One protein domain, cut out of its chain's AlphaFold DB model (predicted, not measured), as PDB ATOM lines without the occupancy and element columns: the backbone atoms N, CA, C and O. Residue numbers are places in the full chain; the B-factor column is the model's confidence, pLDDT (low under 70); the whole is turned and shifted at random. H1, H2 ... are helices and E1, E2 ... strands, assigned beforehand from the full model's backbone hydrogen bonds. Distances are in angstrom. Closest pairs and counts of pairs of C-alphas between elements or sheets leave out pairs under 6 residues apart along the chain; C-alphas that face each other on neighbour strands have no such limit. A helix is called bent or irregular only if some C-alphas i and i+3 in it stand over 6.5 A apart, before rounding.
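This is residues 222 to 243, 251 to 272 and 424 to 550 of the 932 residues of the protein "Non-specific serine/threonine protein kinase" of Scytonema hofmannii PCC 7110 (UniProt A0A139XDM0). A rounded body of crossed helices has H5 near its middle: H1 and H7 run side by side on one side of it, H3, H4 and H2 gather on the other side, and H6 sits at one end, where it meets H5 and H7. A small strand hairpin, E1 and E2, packs on H1, mainly through E2, and a long tail without named elements, residues 523 to 550, runs from H7 back past the start of H1. The printed part has 171 residues, with named elements in the order H1, E1, E2, H2, H3, H4, H5, H6, H7; the one sheet, E1 - E2, is antiparallel and the class is mostly helix. The whole is compact, with a radius of gyration of the C-alphas of 17.4 A and spans of 48 by 44 by 33 A.

H1, residues 222 to 243, begins with C-alpha 222 at (98.334, 80.510, 77.049) and is 32.4 A long. It has a kink of 36 degrees near residue 229. E1 is residues 256 to 261, 15.6 A, and E2 residues 264 to 269, 17.2 A. H2 is residues 424 to 432, H3 439 to 450, 16.0 A, and H4 457 to 466. H1 and H4 are irregular: C-alphas 226 and 229 are 7.0 A apart, and C-alphas 462 and 465 are 7.4 A apart. H5 is residues 478 to 488, 15.2 A, H6 496 to 501, and H7 512 to 522, 15.5 A, ending with C-alpha 522 at (98.182, 72.178, 91.710).

H1 touches H7 at a shallow tilt of 29 degrees, opposite ways; their closest C-alphas, of Glu 239 and Val 513, are 5.7 A apart. H1 and E2 have 14 pairs of C-alphas within 8 A, the closest those of Asp 233 and Ser 267, 5.9 A. E1 and E2 form a hairpin, with N 257 and O 268 within hydrogen-bond range at 2.9 A. H2 touches H4, closest at C-alphas 427 and 462, 5.8 A. H3 touches H4 with residues 445 to 449 alone, about perpendicular at 86 degrees, closest at C-alphas 449 and 460, 6.9 A. H3 touches H5, closest at C-alphas 443 and 482, 6.7 A. H6 touches H5, closest at C-alphas 486 and 496, 5.5 A, and H7, closest at C-alphas 500 and 512, 5.1 A. H5 and H7 are close but not clearly touching, closest at C-alphas 483 and 519, 7.5 A. Every O i to N i+4 pair is within hydrogen-bond range in H3, H5, H6 and H7, against 16 of 18 in H1, 3 of 5 in H2 and 4 of 6 in H4.

The two C-alphas farthest apart, of Asn 503 and Lys 549, are 51.8 A apart. Residues 244 to 250 and 273 to 423 are not printed, with C-alpha gaps of 16.8 A and 26.9 A. The link from H4 to H5 is long. The mean pLDDT of the printed part is 88.7; it is under 70 at residues 452 to 455, 471, 503 to 509 and 546 to 550.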
ATOM      1  N   ASP A 222      97.202  80.797  77.925       94.06
ATOM      2  CA  ASP A 222      98.334  80.510  77.049       94.06
ATOM      3  C   ASP A 222      99.650  81.057  77.600       94.06
ATOM      4  O   ASP A 222     100.690  80.410  77.451       94.06
ATOM      5  N   ARG A 223      99.616  82.233  78.233       96.00
ATOM      6  CA  ARG A 223     100.777  82.861  78.868       96.00
ATOM      7  C   ARG A 223     101.266  82.020  80.043       96.00
ATOM      8  O   ARG A 223     102.440  81.671  80.067       96.00
ATOM      9  N   ILE A 224     100.371  81.634  80.956       97.31
ATOM     10  CA  ILE A 224     100.670  80.776  82.113       97.31
ATOM     11  C   ILE A 224     101.218  79.427  81.635       97.31
ATOM     12  O   ILE A 224     102.293  79.016  82.061       97.31
ATOM     13  N   ALA A 225     100.547  78.788  80.675       96.44
ATOM     14  CA  ALA A 225     100.998  77.545  80.052       96.44
ATOM     15  C   ALA A 225     102.422  77.640  79.472       96.44
ATOM     16  O   ALA A 225     103.217  76.706  79.613       96.44
ATOM     17  N   THR A 226     102.746  78.769  78.830       97.19
ATOM     18  CA  THR A 226     104.074  79.065  78.271       97.19
ATOM     19  C   THR A 226     105.135  79.271  79.352       97.19
ATOM     20  O   THR A 226     106.269  78.838  79.159       97.19
ATOM     21  N   ILE A 227     104.811  79.924  80.473       98.12
ATOM     22  CA  ILE A 227     105.818  80.279  81.489       98.12
ATOM     23  C   ILE A 227     106.006  79.218  82.581       98.12
ATOM     24  O   ILE A 227     107.081  79.144  83.174       98.12
ATOM     25  N   LEU A 228     105.000  78.370  82.819       97.94
ATOM     26  CA  LEU A 228     105.018  77.309  83.833       97.94
ATOM     27  C   LEU A 228     106.259  76.397  83.807       97.94
ATOM     28  O   LEU A 228     106.769  76.122  84.892       97.94
ATOM     29  N   PRO A 229     106.785  75.953  82.643       97.75
ATOM     30  CA  PRO A 229     108.023  75.173  82.585       97.75
ATOM     31  C   PRO A 229     109.188  75.833  83.332       97.75
ATOM     32  O   PRO A 229     109.857  75.191  84.137       97.75
ATOM     33  N   TYR A 230     109.389  77.137  83.114       98.12
ATOM     34  CA  TYR A 230     110.459  77.892  83.763       98.12
ATOM     35  C   TYR A 230     110.195  78.037  85.261       98.12
ATOM     36  O   TYR A 230     111.096  77.848  86.066       98.12
ATOM     37  N   LEU A 231     108.950  78.329  85.653       98.50
ATOM     38  CA  LEU A 231     108.582  78.503  87.061       98.50
ATOM     39  C   LEU A 231     108.784  77.221  87.879       98.50
ATOM     40  O   LEU A 231     109.292  77.279  88.996       98.50
ATOM     41  N   LEU A 232     108.419  76.066  87.317       97.81
ATOM     42  CA  LEU A 232     108.626  74.766  87.954       97.81
ATOM     43  C   LEU A 232     110.117  74.455  88.122       97.81
ATOM     44  O   LEU A 232     110.529  74.038  89.204       97.81
ATOM     45  N   ASP A 233     110.921  74.699  87.087       97.31
ATOM     46  CA  ASP A 233     112.369  74.494  87.130       97.31
ATOM     47  C   ASP A 233     113.049  75.428  88.150       97.31
ATOM     48  O   ASP A 233     113.903  74.980  88.913       97.31
ATOM     49  N   ILE A 234     112.637  76.701  88.233       98.19
ATOM     50  CA  ILE A 234     113.156  77.652  89.230       98.19
ATOM     51  C   ILE A 234     112.771  77.208  90.648       98.19
ATOM     52  O   ILE A 234     113.627  77.177  91.527       98.19
ATOM     53  N   ALA A 235     111.511  76.831  90.894       98.06
ATOM     54  CA  ALA A 235     111.081  76.385  92.222       98.06
ATOM     55  C   ALA A 235     111.823  75.109  92.672       98.06
ATOM     56  O   ALA A 235     112.242  75.014  93.823       98.06
ATOM     57  N   GLN A 236     112.057  74.160  91.757       96.69
ATOM     58  CA  GLN A 236     112.887  72.974  92.012       96.69
ATOM     59  C   GLN A 236     114.352  73.337  92.303       96.69
ATOM     60  O   GLN A 236     114.959  72.777  93.217       96.69
ATOM     61  N   GLY A 237     114.915  74.294  91.558       96.81
ATOM     62  CA  GLY A 237     116.277  74.777  91.780       96.81
ATOM     63  C   GLY A 237     116.433  75.436  93.150       96.81
ATOM     64  O   GLY A 237     117.362  75.110  93.884       96.81
ATOM     65  N   LEU A 238     115.488  76.297  93.538       97.00
ATOM     66  CA  LEU A 238     115.467  76.918  94.865       97.00
ATOM     67  C   LEU A 238     115.326  75.877  95.978       97.00
ATOM     68  O   LEU A 238     116.038  75.960  96.971       97.00
ATOM     69  N   GLU A 239     114.464  74.871  95.810       95.50
ATOM     70  CA  GLU A 239     114.320  73.802  96.802       95.50
ATOM     71  C   GLU A 239     115.647  73.055  97.005       95.50
ATOM     72  O   GLU A 239     116.020  72.740  98.134       95.50
ATOM     73  N   THR A 240     116.373  72.810  95.914       94.88
ATOM     74  CA  THR A 240     117.692  72.165  95.928       94.88
ATOM     75  C   THR A 240     118.729  73.033  96.649       94.88
ATOM     76  O   THR A 240     119.450  72.528  97.505       94.88
ATOM     77  N   ILE A 241     118.773  74.339  96.359       94.50
ATOM     78  CA  ILE A 241     119.668  75.298  97.032       94.50
ATOM     79  C   ILE A 241     119.351  75.369  98.538       94.50
ATOM     80  O   ILE A 241     120.255  75.272  99.363       94.50
ATOM     81  N   HIS A 242     118.073  75.459  98.915       93.69
ATOM     82  CA  HIS A 242     117.654  75.592 100.320       93.69
ATOM     83  C   HIS A 242     117.847  74.309 101.129       93.69
ATOM     84  O   HIS A 242     118.112  74.380 102.326       93.69
ATOM     85  N   LYS A 243     117.765  73.126 100.503       91.75
ATOM     86  CA  LYS A 243     118.136  71.850 101.147       91.75
ATOM     87  C   LYS A 243     119.606  71.814 101.572       91.75
ATOM     88  O   LYS A 243     119.935  71.074 102.493       91.75
ATOM     89  N   LEU A 251     117.992  86.428  92.652       96.12
ATOM     90  CA  LEU A 251     117.124  85.718  91.715       96.12
ATOM     91  C   LEU A 251     116.452  86.700  90.743       96.12
ATOM     92  O   LEU A 251     115.718  87.602  91.142       96.12
ATOM     93  N   LYS A 252     116.718  86.522  89.447       96.50
ATOM     94  CA  LYS A 252     116.230  87.382  88.356       96.50
ATOM     95  C   LYS A 252     116.278  86.641  87.017       96.50
ATOM     96  O   LYS A 252     117.065  85.702  86.889       96.50
ATOM     97  N   PRO A 253     115.571  87.102  85.966       98.00
ATOM     98  CA  PRO A 253     115.567  86.426  84.664       98.00
ATOM     99  C   PRO A 253     116.952  86.261  84.015       98.00
ATOM    100  O   PRO A 253     117.161  85.336  83.237       98.00
ATOM    101  N   ALA A 254     117.918  87.133  84.321       96.19
ATOM    102  CA  ALA A 254     119.284  87.020  83.797       96.19
ATOM    103  C   ALA A 254     120.072  85.839  84.389       96.19
ATOM    104  O   ALA A 254     121.016  85.377  83.757       96.19
ATOM    105  N   ASN A 255     119.672  85.353  85.567       97.12
ATOM    106  CA  ASN A 255     120.320  84.242  86.267       97.12
ATOM    107  C   ASN A 255     119.560  82.921  86.064       97.12
ATOM    108  O   ASN A 255     119.899  81.909  86.669       97.12
ATOM    109  N   ILE A 256     118.536  82.919  85.201       98.19
ATOM    110  CA  ILE A 256     117.833  81.710  84.774       98.19
ATOM    111  C   ILE A 256     118.345  81.341  83.387       98.19
ATOM    112  O   ILE A 256     118.041  82.019  82.402       98.19
ATOM    113  N   PHE A 257     119.138  80.281  83.305       97.62
ATOM    114  CA  PHE A 257     119.723  79.802  82.058       97.62
ATOM    115  C   PHE A 257     118.773  78.821  81.382       97.62
ATOM    116  O   PHE A 257     118.190  77.974  82.051       97.62
ATOM    117  N   VAL A 258     118.610  78.933  80.064       97.62
ATOM    118  CA  VAL A 258     117.615  78.190  79.282       97.62
ATOM    119  C   VAL A 258     118.283  77.490  78.102       97.62
ATOM    120  O   VAL A 258     119.110  78.084  77.410       97.62
ATOM    121  N   LYS A 259     117.927  76.224  77.869       95.38
ATOM    122  CA  LYS A 259     118.394  75.438  76.721       95.38
ATOM    123  C   LYS A 259     117.286  74.569  76.134       95.38
ATOM    124  O   LYS A 259     116.333  74.213  76.835       95.38
ATOM    125  N   ALA A 260     117.460  74.183  74.877       92.38
ATOM    126  CA  ALA A 260     116.695  73.104  74.269       92.38
ATOM    127  C   ALA A 260     117.241  71.743  74.715       92.38
ATOM    128  O   ALA A 260     118.443  71.486  74.646       92.38
ATOM    129  N   ASP A 261     116.349  70.839  75.101       88.69
ATOM    130  CA  ASP A 261     116.613  69.407  75.205       88.69
ATOM    131  C   ASP A 261     115.679  68.661  74.244       88.69
ATOM    132  O   ASP A 261     114.534  68.316  74.553       88.69
ATOM    133  N   GLY A 262     116.141  68.509  73.001       89.31
ATOM    134  CA  GLY A 262     115.297  68.075  71.892       89.31
ATOM    135  C   GLY A 262     114.222  69.119  71.577       89.31
ATOM    136  O   GLY A 262     114.541  70.231  71.170       89.31
ATOM    137  N   LEU A 263     112.951  68.745  71.750       86.62
ATOM    138  CA  LEU A 263     111.810  69.661  71.596       86.62
ATOM    139  C   LEU A 263     111.408  70.333  72.912       86.62
ATOM    140  O   LEU A 263     110.521  71.184  72.900       86.62
ATOM    141  N   GLU A 264     111.986  69.911  74.037       93.00
ATOM    142  CA  GLU A 264     111.624  70.399  75.364       93.00
ATOM    143  C   GLU A 264     112.500  71.578  75.772       93.00
ATOM    144  O   GLU A 264     113.705  71.585  75.530       93.00
ATOM    145  N   VAL A 265     111.903  72.573  76.420       95.00
ATOM    146  CA  VAL A 265     112.657  73.639  77.074       95.00
ATOM    147  C   VAL A 265     113.042  73.206  78.485       95.00
ATOM    148  O   VAL A 265     112.224  72.654  79.222       95.00
ATOM    149  N   LYS A 266     114.294  73.462  78.864       95.38
ATOM    150  CA  LYS A 266     114.787  73.280  80.231       95.38
ATOM    151  C   LYS A 266     115.447  74.549  80.717       95.38
ATOM    152  O   LYS A 266     116.124  75.233  79.948       95.38
ATOM    153  N   SER A 267     115.295  74.821  82.004       97.25
ATOM    154  CA  SER A 267     115.984  75.918  82.662       97.25
ATOM    155  C   SER A 267     116.626  75.513  83.980       97.25
ATOM    156  O   SER A 267     116.261  74.502  84.584       97.25
ATOM    157  N   VAL A 268     117.634  76.282  84.382       97.38
ATOM    158  CA  VAL A 268     118.343  76.130  85.656       97.38
ATOM    159  C   VAL A 268     118.647  77.492  86.266       97.38
ATOM    160  O   VAL A 268     118.815  78.481  85.548       97.38
ATOM    161  N   ILE A 269     118.768  77.529  87.589       97.50
ATOM    162  CA  ILE A 269     119.306  78.685  88.314       97.50
ATOM    163  C   ILE A 269     120.829  78.689  88.174       97.50
ATOM    164  O   ILE A 269     121.467  77.657  88.379       97.50
ATOM    165  N   GLY A 270     121.428  79.830  87.846       94.50
ATOM    166  CA  GLY A 270     122.880  79.992  87.840       94.50
ATOM    167  C   GLY A 270     123.345  81.328  88.404       94.50
ATOM    168  O   GLY A 270     122.568  82.051  89.004       94.50
ATOM    169  N   ASP A 271     124.629  81.635  88.202       89.75
ATOM    170  CA  ASP A 271     125.359  82.700  88.910       89.75
ATOM    171  C   ASP A 271     125.304  82.544  90.438       89.75
ATOM    172  O   ASP A 271     124.671  83.300  91.168       89.75
ATOM    173  N   LEU A 272     126.028  81.536  90.920       88.44
ATOM    174  CA  LEU A 272     126.035  81.121  92.323       88.44
ATOM    175  C   LEU A 272     127.030  81.929  93.179       88.44
ATOM    176  O   LEU A 272     127.334  81.565  94.312       88.44
ATOM    177  N   PHE A 424     105.346  97.492  91.944       95.00
ATOM    178  CA  PHE A 424     104.163  96.778  92.411       95.00
ATOM    179  C   PHE A 424     104.196  96.577  93.926       95.00
ATOM    180  O   PHE A 424     103.240  96.949  94.606       95.00
ATOM    181  N   TYR A 425     105.320  96.088  94.459       95.00
ATOM    182  CA  TYR A 425     105.474  95.895  95.895       95.00
ATOM    183  C   TYR A 425     105.358  97.215  96.676       95.00
ATOM    184  O   TYR A 425     104.654  97.288  97.678       95.00
ATOM    185  N   GLU A 426     105.966  98.299  96.190       90.25
ATOM    186  CA  GLU A 426     105.839  99.623  96.813       90.25
ATOM    187  C   GLU A 426     104.388 100.112  96.895       90.25
ATOM    188  O   GLU A 426     103.991 100.708  97.894       90.25
ATOM    189  N   ASN A 427     103.585  99.846  95.864       90.50
ATOM    190  CA  ASN A 427     102.179 100.234  95.860       90.50
ATOM    191  C   ASN A 427     101.347  99.359  96.808       90.50
ATOM    192  O   ASN A 427     100.478  99.874  97.511       90.50
ATOM    193  N   ILE A 428     101.589  98.044  96.818       93.88
ATOM    194  CA  ILE A 428     100.778  97.110  97.602       93.88
ATOM    195  C   ILE A 428     101.136  97.146  99.091       93.88
ATOM    196  O   ILE A 428     100.241  97.016  99.926       93.88
ATOM    197  N   ARG A 429     102.410  97.384  99.447       91.88
ATOM    198  CA  ARG A 429     102.877  97.289 100.838       91.88
ATOM    199  C   ARG A 429     102.215  98.292 101.772       91.88
ATOM    200  O   ARG A 429     101.866  97.950 102.892       91.88
ATOM    201  N   VAL A 430     101.960  99.501 101.272       86.56
ATOM    202  CA  VAL A 430     101.326 100.584 102.039       86.56
ATOM    203  C   VAL A 430      99.912 100.205 102.478       86.56
ATOM    204  O   VAL A 430      99.494 100.519 103.591       86.56
ATOM    205  N   ILE A 431      99.169  99.528 101.601       86.00
ATOM    206  CA  ILE A 431      97.752  99.229 101.819       86.00
ATOM    207  C   ILE A 431      97.588  97.868 102.487       86.00
ATOM    208  O   ILE A 431      96.759  97.725 103.382       86.00
ATOM    209  N   TYR A 432      98.350  96.863 102.061       91.94
ATOM    210  CA  TYR A 432      98.041  95.465 102.344       91.94
ATOM    211  C   TYR A 432      99.097  94.709 103.129       91.94
ATOM    212  O   TYR A 432      98.732  93.746 103.796       91.94
ATOM    213  N   ASP A 433     100.362  95.123 103.088       92.88
ATOM    214  CA  ASP A 433     101.437  94.393 103.758       92.88
ATOM    215  C   ASP A 433     101.551  94.795 105.233       92.88
ATOM    216  O   ASP A 433     102.507  95.436 105.664       92.88
ATOM    217  N   GLN A 434     100.507  94.469 105.998       90.19
ATOM    218  CA  GLN A 434     100.327  94.854 107.397       90.19
ATOM    219  C   GLN A 434     100.069  93.619 108.266       90.19
ATOM    220  O   GLN A 434      99.432  92.662 107.822       90.19
ATOM    221  N   GLU A 435     100.529  93.660 109.518       88.00
ATOM    222  CA  GLU A 435     100.283  92.591 110.491       88.00
ATOM    223  C   GLU A 435      98.777  92.372 110.717       88.00
ATOM    224  O   GLU A 435      97.990  93.320 110.772       88.00
ATOM    225  N   GLY A 436      98.371  91.109 110.857       87.50
ATOM    226  CA  GLY A 436      96.976  90.716 111.080       87.50
ATOM    227  C   GLY A 436      96.099  90.694 109.825       87.50
ATOM    228  O   GLY A 436      94.941  90.284 109.915       87.50
ATOM    229  N   LYS A 437      96.620  91.098 108.658       91.38
ATOM    230  CA  LYS A 437      95.958  90.868 107.367       91.38
ATOM    231  C   LYS A 437      96.265  89.477 106.834       91.38
ATOM    232  O   LYS A 437      97.309  88.897 107.132       91.38
ATOM    233  N   ASN A 438      95.377  88.970 105.983       93.12
ATOM    234  CA  ASN A 438      95.550  87.693 105.311       93.12
ATOM    235  C   ASN A 438      95.624  87.847 103.789       93.12
ATOM    236  O   ASN A 438      94.895  88.651 103.212       93.12
ATOM    237  N   VAL A 439      96.418  87.007 103.113       94.62
ATOM    238  CA  VAL A 439      96.439  86.968 101.638       94.62
ATOM    239  C   VAL A 439      95.034  86.741 101.066       94.62
ATOM    240  O   VAL A 439      94.693  87.321 100.039       94.62
ATOM    241  N   LYS A 440      94.188  85.964 101.753       90.75
ATOM    242  CA  LYS A 440      92.797  85.733 101.335       90.75
ATOM    243  C   LYS A 440      91.980  87.022 101.264       90.75
ATOM    244  O   LYS A 440      91.267  87.206 100.285       90.75
ATOM    245  N   ASP A 441      92.139  87.924 102.229       88.75
ATOM    246  CA  ASP A 441      91.423  89.207 102.254       88.75
ATOM    247  C   ASP A 441      91.836  90.077 101.054       88.75
ATOM    248  O   ASP A 441      91.010  90.713 100.401       88.75
ATOM    249  N   ILE A 442      93.127  90.051 100.711       93.31
ATOM    250  CA  ILE A 442      93.681  90.763  99.552       93.31
ATOM    251  C   ILE A 442      93.156  90.154  98.248       93.31
ATOM    252  O   ILE A 442      92.822  90.876  97.309       93.31
ATOM    253  N   MET A 443      93.058  88.826  98.183       95.25
ATOM    254  CA  MET A 443      92.497  88.127  97.030       95.25
ATOM    255  C   MET A 443      91.008  88.410  96.844       95.25
ATOM    256  O   MET A 443      90.559  88.499  95.705       95.25
ATOM    257  N   GLU A 444      90.245  88.612  97.919       87.25
ATOM    258  CA  GLU A 444      88.872  89.111  97.805       87.25
ATOM    259  C   GLU A 444      88.847  90.493  97.142       87.25
ATOM    260  O   GLU A 444      88.041  90.716  96.243       87.25
ATOM    261  N   ASP A 445      89.753  91.402  97.513       86.12
ATOM    262  CA  ASP A 445      89.878  92.718  96.871       86.12
ATOM    263  C   ASP A 445      90.293  92.650  95.403       86.12
ATOM    264  O   ASP A 445      89.730  93.355  94.559       86.12
ATOM    265  N   TYR A 446      91.212  91.747  95.080       92.50
ATOM    266  CA  TYR A 446      91.579  91.468  93.704       92.50
ATOM    267  C   TYR A 446      90.389  90.956  92.884       92.50
ATOM    268  O   TYR A 446      90.133  91.477  91.801       92.50
ATOM    269  N   LEU A 447      89.631  89.986  93.408       85.44
ATOM    270  CA  LEU A 447      88.469  89.410  92.725       85.44
ATOM    271  C   LEU A 447      87.377  90.458  92.472       85.44
ATOM    272  O   LEU A 447      86.793  90.507  91.389       85.44
ATOM    273  N   LYS A 448      87.164  91.373  93.427       72.94
ATOM    274  CA  LYS A 448      86.257  92.519  93.241       72.94
ATOM    275  C   LYS A 448      86.675  93.375  92.054       72.94
ATOM    276  O   LYS A 448      85.828  93.863  91.308       72.94
ATOM    277  N   LEU A 449      87.972  93.604  91.880       80.50
ATOM    278  CA  LEU A 449      88.470  94.382  90.756       80.50
ATOM    279  C   LEU A 449      88.419  93.585  89.441       80.50
ATOM    280  O   LEU A 449      87.985  94.132  88.424       80.50
ATOM    281  N   SER A 450      88.846  92.317  89.454       82.06
ATOM    282  CA  SER A 450      88.940  91.480  88.252       82.06
ATOM    283  C   SER A 450      87.589  91.237  87.593       82.06
ATOM    284  O   SER A 450      87.506  91.144  86.368       82.06
ATOM    285  N   ASP A 451      86.537  91.203  88.407       71.00
ATOM    286  CA  ASP A 451      85.161  90.986  87.977       71.00
ATOM    287  C   ASP A 451      84.431  92.316  87.648       71.00
ATOM    288  O   ASP A 451      83.209  92.339  87.508       71.00
ATOM    289  N   PHE A 452      85.160  93.442  87.527       66.69
ATOM    290  CA  PHE A 452      84.645  94.820  87.328       66.69
ATOM    291  C   PHE A 452      83.651  95.282  88.388       66.69
ATOM    292  O   PHE A 452      82.742  96.073  88.119       66.69
ATOM    293  N   GLN A 453      83.795  94.780  89.603       50.97
ATOM    294  CA  GLN A 453      82.851  95.061  90.668       50.97
ATOM    295  C   GLN A 453      83.281  96.266  91.508       50.97
ATOM    296  O   GLN A 453      82.417  96.946  92.063       50.97
ATOM    297  N   SER A 454      84.581  96.574  91.565       52.31
ATOM    298  CA  SER A 454      85.125  97.765  92.222       52.31
ATOM    299  C   SER A 454      85.838  98.685  91.232       52.31
ATOM    300  O   SER A 454      86.643  98.240  90.419       52.31
ATOM    301  N   SER A 455      85.563  99.984  91.338       64.88
ATOM    302  CA  SER A 455      86.313 101.063  90.685       64.88
ATOM    303  C   SER A 455      87.139 101.868  91.693       64.88
ATOM    304  O   SER A 455      87.548 102.991  91.397       64.88
ATOM    305  N   GLU A 456      87.363 101.315  92.894       73.00
ATOM    306  CA  GLU A 456      88.127 101.990  93.940       73.00
ATOM    307  C   GLU A 456      89.533 102.337  93.414       73.00
ATOM    308  O   GLU A 456      90.291 101.431  93.051       73.00
ATOM    309  N   PRO A 457      89.907 103.631  93.350       72.94
ATOM    310  CA  PRO A 457      91.139 104.048  92.682       72.94
ATOM    311  C   PRO A 457      92.408 103.409  93.257       72.94
ATOM    312  O   PRO A 457      93.335 103.127  92.504       72.94
ATOM    313  N   SER A 458      92.438 103.155  94.568       77.94
ATOM    314  CA  SER A 458      93.541 102.488  95.274       77.94
ATOM    315  C   SER A 458      93.743 101.050  94.773       77.94
ATOM    316  O   SER A 458      94.857 100.679  94.407       77.94
ATOM    317  N   LEU A 459      92.661 100.269  94.677       81.94
ATOM    318  CA  LEU A 459      92.667  98.889  94.181       81.94
ATOM    319  C   LEU A 459      93.055  98.831  92.714       81.94
ATOM    320  O   LEU A 459      93.933  98.056  92.331       81.94
ATOM    321  N   VAL A 460      92.422  99.689  91.907       83.38
ATOM    322  CA  VAL A 460      92.720  99.815  90.480       83.38
ATOM    323  C   VAL A 460      94.205 100.113  90.318       83.38
ATOM    324  O   VAL A 460      94.884  99.402  89.596       83.38
ATOM    325  N   GLN A 461      94.758 101.089  91.037       86.00
ATOM    326  CA  GLN A 461      96.172 101.442  90.919       86.00
ATOM    327  C   GLN A 461      97.122 100.282  91.258       86.00
ATOM    328  O   GLN A 461      98.151 100.135  90.594       86.00
ATOM    329  N   VAL A 462      96.809  99.479  92.281       91.38
ATOM    330  CA  VAL A 462      97.644  98.341  92.701       91.38
ATOM    331  C   VAL A 462      97.598  97.206  91.680       91.38
ATOM    332  O   VAL A 462      98.643  96.662  91.325       91.38
ATOM    333  N   PHE A 463      96.407  96.858  91.192       95.50
ATOM    334  CA  PHE A 463      96.182  95.641  90.410       95.50
ATOM    335  C   PHE A 463      95.965  95.875  88.905       95.50
ATOM    336  O   PHE A 463      95.893  94.905  88.153       95.50
ATOM    337  N   GLU A 464      95.937  97.124  88.426       91.31
ATOM    338  CA  GLU A 464      95.923  97.471  86.991       91.31
ATOM    339  C   GLU A 464      96.976  96.703  86.172       91.31
ATOM    340  O   GLU A 464      96.641  96.265  85.067       91.31
ATOM    341  N   PRO A 465      98.214  96.473  86.666       94.81
ATOM    342  CA  PRO A 465      99.210  95.703  85.921       94.81
ATOM    343  C   PRO A 465      98.783  94.270  85.576       94.81
ATOM    344  O   PRO A 465      99.307  93.694  84.626       94.81
ATOM    345  N   PHE A 466      97.820  93.697  86.305       96.62
ATOM    346  CA  PHE A 466      97.272  92.372  86.019       96.62
ATOM    347  C   PHE A 466      96.220  92.365  84.908       96.62
ATOM    348  O   PHE A 466      95.736  91.289  84.563       96.62
ATOM    349  N   LYS A 467      95.857  93.505  84.304       92.56
ATOM    350  CA  LYS A 467      95.029  93.507  83.090       92.56
ATOM    351  C   LYS A 467      95.808  92.980  81.895       92.56
ATOM    352  O   LYS A 467      96.959  93.342  81.669       92.56
ATOM    353  N   LEU A 468      95.141  92.195  81.048       85.69
ATOM    354  CA  LEU A 468      95.756  91.626  79.845       85.69
ATOM    355  C   LEU A 468      96.326  92.709  78.916       85.69
ATOM    356  O   LEU A 468      97.376  92.532  78.301       85.69
ATOM    357  N   ASN A 469      95.608  93.826  78.812       82.56
ATOM    358  CA  ASN A 469      96.053  95.089  78.239       82.56
ATOM    359  C   ASN A 469      95.137  96.215  78.758       82.56
ATOM    360  O   ASN A 469      94.049  95.941  79.256       82.56
ATOM    361  N   LYS A 470      95.534  97.484  78.600       74.62
ATOM    362  CA  LYS A 470      94.778  98.642  79.129       74.62
ATOM    363  C   LYS A 470      93.337  98.762  78.613       74.62
ATOM    364  O   LYS A 470      92.514  99.396  79.259       74.62
ATOM    365  N   ALA A 471      93.042  98.199  77.440       68.62
ATOM    366  CA  ALA A 471      91.704  98.200  76.847       68.62
ATOM    367  C   ALA A 471      90.918  96.910  77.138       68.62
ATOM    368  O   ALA A 471      89.727  96.831  76.838       68.62
ATOM    369  N   SER A 472      91.588  95.892  77.679       74.44
ATOM    370  CA  SER A 472      91.005  94.611  78.021       74.44
ATOM    371  C   SER A 472      90.296  94.736  79.347       74.44
ATOM    372  O   SER A 472      90.801  95.329  80.298       74.44
ATOM    373  N   SER A 473      89.139  94.102  79.406       73.56
ATOM    374  CA  SER A 473      88.467  93.870  80.661       73.56
ATOM    375  C   SER A 473      89.214  92.750  81.420       73.56
ATOM    376  O   SER A 473      89.511  92.899  82.593       73.56
ATOM    377  N   SER A 474      89.629  91.666  80.757       81.31
ATOM    378  CA  SER A 474      90.257  90.499  81.403       81.31
ATOM    379  C   SER A 474      91.499  90.828  82.249       81.31
ATOM    380  O   SER A 474      92.443  91.463  81.763       81.31
ATOM    381  N   TYR A 475      91.492  90.312  83.480       93.06
ATOM    382  CA  TYR A 475      92.598  90.304  84.439       93.06
ATOM    383  C   TYR A 475      93.230  88.913  84.567       93.06
ATOM    384  O   TYR A 475      92.654  87.915  84.125       93.06
ATOM    385  N   ALA A 476      94.418  88.856  85.172       95.62
ATOM    386  CA  ALA A 476      95.136  87.618  85.424       95.62
ATOM    387  C   ALA A 476      94.302  86.648  86.292       95.62
ATOM    388  O   ALA A 476      93.581  87.074  87.197       95.62
ATOM    389  N   PRO A 477      94.378  85.334  86.052       95.31
ATOM    390  CA  PRO A 477      93.718  84.347  86.893       95.31
ATOM    391  C   PRO A 477      94.107  84.460  88.371       95.31
ATOM    392  O   PRO A 477      95.252  84.754  88.709       95.31
ATOM    393  N   SER A 478      93.143  84.234  89.264       95.50
ATOM    394  CA  SER A 478      93.327  84.453  90.703       95.50
ATOM    395  C   SER A 478      94.398  83.555  91.324       95.50
ATOM    396  O   SER A 478      95.079  83.977  92.246       95.50
ATOM    397  N   ASP A 479      94.568  82.337  90.815       95.88
ATOM    398  CA  ASP A 479      95.534  81.363  91.326       95.88
ATOM    399  C   ASP A 479      96.992  81.800  91.116       95.88
ATOM    400  O   ASP A 479      97.807  81.671  92.027       95.88
ATOM    401  N   ILE A 480      97.333  82.382  89.960       97.81
ATOM    402  CA  ILE A 480      98.686  82.913  89.741       97.81
ATOM    403  C   ILE A 480      98.929  84.213  90.519       97.81
ATOM    404  O   ILE A 480     100.042  84.446  90.987       97.81
ATOM    405  N   VAL A 481      97.896  85.047  90.695       98.38
ATOM    406  CA  VAL A 481      97.997  86.273  91.502       98.38
ATOM    407  C   VAL A 481      98.195  85.935  92.975       98.38
ATOM    408  O   VAL A 481      99.072  86.517  93.609       98.38
ATOM    409  N   GLU A 482      97.473  84.945  93.499       98.31
ATOM    410  CA  GLU A 482      97.657  84.449  94.864       98.31
ATOM    411  C   GLU A 482      99.100  83.972  95.085       98.31
ATOM    412  O   GLU A 482      99.733  84.406  96.045       98.31
ATOM    413  N   ILE A 483      99.676  83.193  94.158       98.56
ATOM    414  CA  ILE A 483     101.086  82.757  94.232       98.56
ATOM    415  C   ILE A 483     102.048  83.955  94.288       98.56
ATOM    416  O   ILE A 483     102.994  83.942  95.076       98.56
ATOM    417  N   ILE A 484     101.823  84.998  93.481       98.56
ATOM    418  CA  ILE A 484     102.649  86.218  93.511       98.56
ATOM    419  C   ILE A 484     102.561  86.886  94.888       98.56
ATOM    420  O   ILE A 484     103.592  87.198  95.484       98.56
ATOM    421  N   LEU A 485     101.349  87.072  95.420       98.38
ATOM    422  CA  LEU A 485     101.135  87.702  96.725       98.38
ATOM    423  C   LEU A 485     101.745  86.883  97.873       98.38
ATOM    424  O   LEU A 485     102.409  87.448  98.740       98.38
ATOM    425  N   GLN A 486     101.588  85.557  97.851       98.00
ATOM    426  CA  GLN A 486     102.155  84.648  98.852       98.00
ATOM    427  C   GLN A 486     103.687  84.614  98.851       98.00
ATOM    428  O   GLN A 486     104.283  84.263  99.872       98.00
ATOM    429  N   CYS A 487     104.311  84.950  97.721       98.12
ATOM    430  CA  CYS A 487     105.757  85.094  97.579       98.12
ATOM    431  C   CYS A 487     106.266  86.473  98.020       98.12
ATOM    432  O   CYS A 487     107.329  86.554  98.628       98.12
ATOM    433  N   MET A 488     105.551  87.548  97.669       97.50
ATOM    434  CA  MET A 488     106.077  88.918  97.765       97.50
ATOM    435  C   MET A 488     105.714  89.663  99.056       97.50
ATOM    436  O   MET A 488     106.428  90.594  99.415       97.50
ATOM    437  N   LEU A 489     104.619  89.310  99.737       96.38
ATOM    438  CA  LEU A 489     104.184  90.008 100.954       96.38
ATOM    439  C   LEU A 489     104.974  89.545 102.188       96.38
ATOM    440  O   LEU A 489     105.266  88.359 102.342       96.38
ATOM    441  N   TYR A 490     105.317  90.489 103.064       91.62
ATOM    442  CA  TYR A 490     106.242  90.285 104.178       91.62
ATOM    443  C   TYR A 490     105.524  90.075 105.523       91.62
ATOM    444  O   TYR A 490     105.834  89.129 106.249       91.62
ATOM    445  N   LYS A 491     104.559  90.939 105.857       91.38
ATOM    446  CA  LYS A 491     103.853  91.012 107.153       91.38
ATOM    447  C   LYS A 491     102.505  90.282 107.172       91.38
ATOM    448  O   LYS A 491     101.927  90.102 108.239       91.38
ATOM    449  N   VAL A 492     102.000  89.885 106.005       94.00
ATOM    450  CA  VAL A 492     100.688  89.238 105.845       94.00
ATOM    451  C   VAL A 492     100.752  87.745 106.181       94.00
ATOM    452  O   VAL A 492     101.701  87.044 105.816       94.00
ATOM    453  N   ASP A 493      99.699  87.238 106.820       94.06
ATOM    454  CA  ASP A 493      99.518  85.811 107.088       94.06
ATOM    455  C   ASP A 493      99.157  85.019 105.815       94.06
ATOM    456  O   ASP A 493      98.618  85.553 104.845       94.06
ATOM    457  N   ASN A 494      99.379  83.701 105.841       94.44
ATOM    458  CA  ASN A 494      99.155  82.767 104.722       94.44
ATOM    459  C   ASN A 494     100.057  82.982 103.490       94.44
ATOM    460  O   ASN A 494      99.759  82.483 102.403       94.44
ATOM    461  N   THR A 495     101.181  83.670 103.657       96.19
ATOM    462  CA  THR A 495     102.320  83.629 102.723       96.19
ATOM    463  C   THR A 495     103.034  82.276 102.789       96.19
ATOM    464  O   THR A 495     102.956  81.579 103.804       96.19
ATOM    465  N   PHE A 496     103.791  81.890 101.756       95.88
ATOM    466  CA  PHE A 496     104.542  80.622 101.794       95.88
ATOM    467  C   PHE A 496     105.519  80.564 102.974       95.88
ATOM    468  O   PHE A 496     105.692  79.519 103.603       95.88
ATOM    469  N   TYR A 497     106.111  81.711 103.314       92.75
ATOM    470  CA  TYR A 497     106.997  81.842 104.460       92.75
ATOM    471  C   TYR A 497     106.265  81.652 105.797       92.75
ATOM    472  O   TYR A 497     106.670  80.803 106.595       92.75
ATOM    473  N   SER A 498     105.173  82.388 106.044       92.00
ATOM    474  CA  SER A 498     104.416  82.271 107.304       92.00
ATOM    475  C   SER A 498     103.826  80.870 107.491       92.00
ATOM    476  O   SER A 498     103.905  80.316 108.588       92.00
ATOM    477  N   LEU A 499     103.342  80.238 106.414       89.94
ATOM    478  CA  LEU A 499     102.848  78.858 106.445       89.94
ATOM    479  C   LEU A 499     103.930  77.850 106.849       89.94
ATOM    480  O   LEU A 499     103.636  76.919 107.594       89.94
ATOM    481  N   SER A 500     105.176  78.050 106.409       87.12
ATOM    482  CA  SER A 500     106.298  77.178 106.787       87.12
ATOM    483  C   SER A 500     106.729  77.334 108.252       87.12
ATOM    484  O   SER A 500     107.251  76.390 108.843       87.12
ATOM    485  N   LYS A 501     106.481  78.503 108.862       85.81
ATOM    486  CA  LYS A 501     106.741  78.759 110.290       85.81
ATOM    487  C   LYS A 501     105.594  78.314 111.202       85.81
ATOM    488  O   LYS A 501     105.799  78.168 112.407       85.81
ATOM    489  N   ALA A 502     104.387  78.124 110.671       81.75
ATOM    490  CA  ALA A 502     103.231  77.752 111.474       81.75
ATOM    491  C   ALA A 502     103.394  76.345 112.082       81.75
ATOM    492  O   ALA A 502     103.713  75.381 111.393       81.75
ATOM    493  N   ASN A 503     103.083  76.192 113.374       68.62
ATOM    494  CA  ASN A 503     103.181  74.914 114.101       68.62
ATOM    495  C   ASN A 503     102.147  73.842 113.676       68.62
ATOM    496  O   ASN A 503     102.024  72.807 114.338       68.62
ATOM    497  N   ASN A 504     101.397  74.064 112.595       65.06
ATOM    498  CA  ASN A 504     100.338  73.169 112.138       65.06
ATOM    499  C   ASN A 504     100.914  71.878 111.530       65.06
ATOM    500  O   ASN A 504     101.865  71.896 110.749       65.06
ATOM    501  N   SER A 505     100.310  70.736 111.871       56.62
ATOM    502  CA  SER A 505     100.823  69.398 111.536       56.62
ATOM    503  C   SER A 505     100.902  69.092 110.037       56.62
ATOM    504  O   SER A 505     101.690  68.237 109.649       56.62
ATOM    505  N   GLU A 506     100.114  69.767 109.196       67.06
ATOM    506  CA  GLU A 506     100.020  69.477 107.756       67.06
ATOM    507  C   GLU A 506     101.227  69.988 106.944       67.06
ATOM    508  O   GLU A 506     101.583  69.397 105.925       67.06
ATOM    509  N   HIS A 507     101.914  71.034 107.421       63.59
ATOM    510  CA  HIS A 507     103.041  71.665 106.713       63.59
ATOM    511  C   HIS A 507     104.388  71.533 107.427       63.59
ATOM    512  O   HIS A 507     105.412  71.924 106.877       63.59
ATOM    513  N   LYS A 508     104.414  70.911 108.611       60.81
ATOM    514  CA  LYS A 508     105.587  70.853 109.498       60.81
ATOM    515  C   LYS A 508     106.841  70.219 108.873       60.81
ATOM    516  O   LYS A 508     107.935  70.410 109.389       60.81
ATOM    517  N   SER A 509     106.695  69.451 107.791       67.44
ATOM    518  CA  SER A 509     107.809  68.795 107.095       67.44
ATOM    519  C   SER A 509     108.251  69.487 105.803       67.44
ATOM    520  O   SER A 509     109.202  69.017 105.182       67.44
ATOM    521  N   LYS A 510     107.551  70.532 105.338       82.56
ATOM    522  CA  LYS A 510     107.807  71.157 104.031       82.56
ATOM    523  C   LYS A 510     108.458  72.521 104.211       82.56
ATOM    524  O   LYS A 510     107.974  73.348 104.977       82.56
ATOM    525  N   SER A 511     109.534  72.766 103.467       91.56
ATOM    526  CA  SER A 511     110.107  74.109 103.351       91.56
ATOM    527  C   SER A 511     109.118  75.046 102.652       91.56
ATOM    528  O   SER A 511     108.235  74.594 101.916       91.56
ATOM    529  N   ALA A 512     109.277  76.359 102.831       94.31
ATOM    530  CA  ALA A 512     108.424  77.340 102.158       94.31
ATOM    531  C   ALA A 512     108.441  77.173 100.624       94.31
ATOM    532  O   ALA A 512     107.395  77.237  99.980       94.31
ATOM    533  N   VAL A 513     109.607  76.864 100.042       95.50
ATOM    534  CA  VAL A 513     109.731  76.575  98.603       95.50
ATOM    535  C   VAL A 513     109.067  75.250  98.216       95.50
ATOM    536  O   VAL A 513     108.475  75.162  97.143       95.50
ATOM    537  N   GLY A 514     109.072  74.241  99.091       95.62
ATOM    538  CA  GLY A 514     108.301  73.014  98.873       95.62
ATOM    539  C   GLY A 514     106.794  73.285  98.775       95.62
ATOM    540  O   GLY A 514     106.123  72.751  97.891       95.62
ATOM    541  N   ILE A 515     106.257  74.171  99.625       96.06
ATOM    542  CA  ILE A 515     104.846  74.601  99.567       96.06
ATOM    543  C   ILE A 515     104.561  75.374  98.265       96.06
ATOM    544  O   ILE A 515     103.528  75.149  97.625       96.06
ATOM    545  N   LEU A 516     105.482  76.246  97.837       97.19
ATOM    546  CA  LEU A 516     105.402  76.946  96.550       97.19
ATOM    547  C   LEU A 516     105.354  75.960  95.372       97.19
ATOM    548  O   LEU A 516     104.468  76.062  94.520       97.19
ATOM    549  N   LEU A 517     106.267  74.986  95.327       96.81
ATOM    550  CA  LEU A 517     106.328  73.994  94.254       96.81
ATOM    551  C   LEU A 517     105.028  73.184  94.164       96.81
ATOM    552  O   LEU A 517     104.503  72.976  93.072       96.81
ATOM    553  N   GLU A 518     104.458  72.777  95.298       96.25
ATOM    554  CA  GLU A 518     103.153  72.111  95.319       96.25
ATOM    555  C   GLU A 518     102.019  73.003  94.817       96.25
ATOM    556  O   GLU A 518     101.114  72.519  94.137       96.25
ATOM    557  N   SER A 519     102.063  74.298  95.123       96.94
ATOM    558  CA  SER A 519     101.060  75.262  94.663       96.94
ATOM    559  C   SER A 519     101.131  75.460  93.146       96.94
ATOM    560  O   SER A 519     100.095  75.446  92.483       96.94
ATOM    561  N   LEU A 520     102.338  75.512  92.572       97.31
ATOM    562  CA  LEU A 520     102.537  75.508  91.118       97.31
ATOM    563  C   LEU A 520     102.052  74.205  90.478       97.31
ATOM    564  O   LEU A 520     101.402  74.234  89.438       97.31
ATOM    565  N   LEU A 521     102.332  73.054  91.094       96.56
ATOM    566  CA  LEU A 521     101.868  71.764  90.586       96.56
ATOM    567  C   LEU A 521     100.341  71.641  90.626       96.56
ATOM    568  O   LEU A 521      99.772  71.050  89.721       96.56
ATOM    569  N   LYS A 522      99.655  72.210  91.624       96.62
ATOM    570  CA  LYS A 522      98.182  72.178  91.710       96.62
ATOM    571  C   LYS A 522      97.489  72.905  90.558       96.62
ATOM    572  O   LYS A 522      96.372  72.537  90.208       96.62
ATOM    573  N   ILE A 523      98.124  73.919  89.970       96.50
ATOM    574  CA  ILE A 523      97.535  74.665  88.850       96.50
ATOM    575  C   ILE A 523      97.796  73.997  87.489       96.50
ATOM    576  O   ILE A 523      97.186  74.399  86.493       96.50
ATOM    577  N   THR A 524      98.625  72.946  87.427       95.06
ATOM    578  CA  THR A 524      98.885  72.203  86.185       95.06
ATOM    579  C   THR A 524      97.806  71.163  85.880       95.06
ATOM    580  O   THR A 524      97.269  70.508  86.774       95.06
ATOM    581  N   GLU A 525      97.507  70.974  84.593       88.50
ATOM    582  CA  GLU A 525      96.497  70.019  84.103       88.50
ATOM    583  C   GLU A 525      96.760  68.576  84.577       88.50
ATOM    584  O   GLU A 525      95.833  67.889  85.006       88.50
ATOM    585  N   ASP A 526      98.028  68.150  84.628       82.88
ATOM    586  CA  ASP A 526      98.439  66.804  85.067       82.88
ATOM    587  C   ASP A 526      98.046  66.482  86.523       82.88
ATOM    588  O   ASP A 526      98.031  65.319  86.935       82.88
ATOM    589  N   ARG A 527      97.735  67.505  87.326       83.44
ATOM    590  CA  ARG A 527      97.289  67.385  88.722       83.44
ATOM    591  C   ARG A 527      95.840  67.840  88.920       83.44
ATOM    592  O   ARG A 527      95.425  68.057  90.055       83.44
ATOM    593  N   GLY A 528      95.066  67.960  87.838       81.06
ATOM    594  CA  GLY A 528      93.673  68.420  87.864       81.06
ATOM    595  C   GLY A 528      93.509  69.944  87.868       81.06
ATOM    596  O   GLY A 528      92.399  70.433  88.081       81.06
ATOM    597  N   GLY A 529      94.593  70.689  87.650       89.25
ATOM    598  CA  GLY A 529      94.582  72.134  87.445       89.25
ATOM    599  C   GLY A 529      94.134  72.538  86.037       89.25
ATOM    600  O   GLY A 529      93.723  71.713  85.223       89.25
ATOM    601  N   LYS A 530      94.194  73.840  85.741       87.69
ATOM    602  CA  LYS A 530      93.652  74.417  84.494       87.69
ATOM    603  C   LYS A 530      94.679  74.536  83.373       87.69
ATOM    604  O   LYS A 530      94.294  74.671  82.213       87.69
ATOM    605  N   TYR A 531      95.971  74.556  83.701       94.06
ATOM    606  CA  TYR A 531      96.998  74.993  82.760       94.06
ATOM    607  C   TYR A 531      97.852  73.839  82.265       94.06
ATOM    608  O   TYR A 531      98.556  73.169  83.024       94.06
ATOM    609  N   LYS A 532      97.846  73.651  80.951       94.06
ATOM    610  CA  LYS A 532      98.737  72.713  80.282       94.06
ATOM    611  C   LYS A 532     100.168  73.240  80.290       94.06
ATOM    612  O   LYS A 532     100.427  74.328  79.784       94.06
ATOM    613  N   VAL A 533     101.118  72.457  80.786       95.00
ATOM    614  CA  VAL A 533     102.536  72.846  80.791       95.00
ATOM    615  C   VAL A 533     103.120  72.709  79.376       95.00
ATOM    616  O   VAL A 533     103.213  71.606  78.834       95.00
ATOM    617  N   LYS A 534     103.533  73.821  78.750       94.38
ATOM    618  CA  LYS A 534     104.123  73.826  77.395       94.38
ATOM    619  C   LYS A 534     105.637  73.616  77.432       94.38
ATOM    620  O   LYS A 534     106.407  74.512  77.087       94.38
ATOM    621  N   ASN A 535     106.060  72.418  77.837       91.50
ATOM    622  CA  ASN A 535     107.475  72.035  77.790       91.50
ATOM    623  C   ASN A 535     107.971  71.901  76.348       91.50
ATOM    624  O   ASN A 535     109.083  72.314  76.050       91.50
ATOM    625  N   ARG A 536     107.144  71.344  75.453       93.31
ATOM    626  CA  ARG A 536     107.482  71.163  74.036       93.31
ATOM    627  C   ARG A 536     107.006  72.323  73.186       93.31
ATOM    628  O   ARG A 536     105.887  72.793  73.390       93.31
ATOM    629  N   ASN A 537     107.825  72.709  72.211       90.94
ATOM    630  CA  ASN A 537     107.545  73.800  71.278       90.94
ATOM    631  C   ASN A 537     107.109  75.079  72.010       90.94
ATOM    632  O   ASN A 537     106.041  75.646  71.765       90.94
ATOM    633  N   ASN A 538     107.882  75.449  73.033       95.25
ATOM    634  CA  ASN A 538     107.558  76.582  73.883       95.25
ATOM    635  C   ASN A 538     107.690  77.885  73.071       95.25
ATOM    636  O   ASN A 538     108.806  78.212  72.665       95.25
ATOM    637  N   PRO A 539     106.614  78.669  72.866       93.81
ATOM    638  CA  PRO A 539     106.655  79.812  71.951       93.81
ATOM    639  C   PRO A 539     107.661  80.901  72.328       93.81
ATOM    640  O   PRO A 539     108.178  81.610  71.465       93.81
ATOM    641  N   LEU A 540     107.920  81.057  73.632       94.94
ATOM    642  CA  LEU A 540     108.895  82.022  74.124       94.94
ATOM    643  C   LEU A 540     110.318  81.578  73.763       94.94
ATOM    644  O   LEU A 540     111.120  82.398  73.326       94.94
ATOM    645  N   PHE A 541     110.608  80.281  73.891       94.88
ATOM    646  CA  PHE A 541     111.907  79.713  73.534       94.88
ATOM    647  C   PHE A 541     112.126  79.659  72.017       94.88
ATOM    648  O   PHE A 541     113.170  80.085  71.534       94.88
ATOM    649  N   GLU A 542     111.125  79.208  71.256       93.69
ATOM    650  CA  GLU A 542     111.180  79.151  69.787       93.69
ATOM    651  C   GLU A 542     111.277  80.543  69.146       93.69
ATOM    652  O   GLU A 542     111.543  80.660  67.952       93.69
ATOM    653  N   ARG A 543     111.057  81.613  69.927       91.56
ATOM    654  CA  ARG A 543     110.938  83.000  69.448       91.56
ATOM    655  C   ARG A 543     109.903  83.128  68.321       91.56
ATOM    656  O   ARG A 543     109.956  84.018  67.466       91.56
ATOM    657  N   GLU A 544     108.910  82.247  68.350       84.44
ATOM    658  CA  GLU A 544     107.862  82.134  67.356       84.44
ATOM    659  C   GLU A 544     106.517  82.074  68.061       84.44
ATOM    660  O   GLU A 544     106.186  81.135  68.775       84.44
ATOM    661  N   TRP A 545     105.691  83.081  67.807       75.25
ATOM    662  CA  TRP A 545     104.268  82.970  68.064       75.25
ATOM    663  C   TRP A 545     103.561  83.125  66.740       75.25
ATOM    664  O   TRP A 545     103.269  84.235  66.281       75.25
ATOM    665  N   ASN A 546     103.285  81.981  66.123       67.44
ATOM    666  CA  ASN A 546     102.192  81.891  65.181       67.44
ATOM    667  C   ASN A 546     100.949  82.093  66.030       67.44
ATOM    668  O   ASN A 546     100.434  81.116  66.562       67.44
ATOM    669  N   SER A 547     100.526  83.351  66.228       55.34
ATOM    670  CA  SER A 547      99.242  83.668  66.855       55.34
ATOM    671  C   SER A 547      98.250  82.734  66.202       55.34
ATOM    672  O   SER A 547      98.028  82.920  65.010       55.34
ATOM    673  N   ALA A 548      97.806  81.674  66.878       47.03
ATOM    674  CA  ALA A 548      97.293  80.472  66.224       47.03
ATOM    675  C   ALA A 548      96.088  80.828  65.351       47.03
ATOM    676  O   ALA A 548      94.981  80.903  65.868       47.03
ATOM    677  N   LYS A 549      96.339  81.212  64.085       45.84
ATOM    678  CA  LYS A 549      95.585  82.258  63.361       45.84
ATOM    679  C   LYS A 549      94.649  83.060  64.267       45.84
ATOM    680  O   LYS A 549      93.475  83.055  63.931       45.84
ATOM    681  N   SER A 550      95.136  83.598  65.408       43.81
ATOM    682  CA  SER A 550      94.362  83.844  66.652       43.81
ATOM    683  C   SER A 550      92.895  83.861  66.314       43.81
ATOM    684  O   SER A 550      92.505  84.909  65.800       43.81
TER     685      SER A 550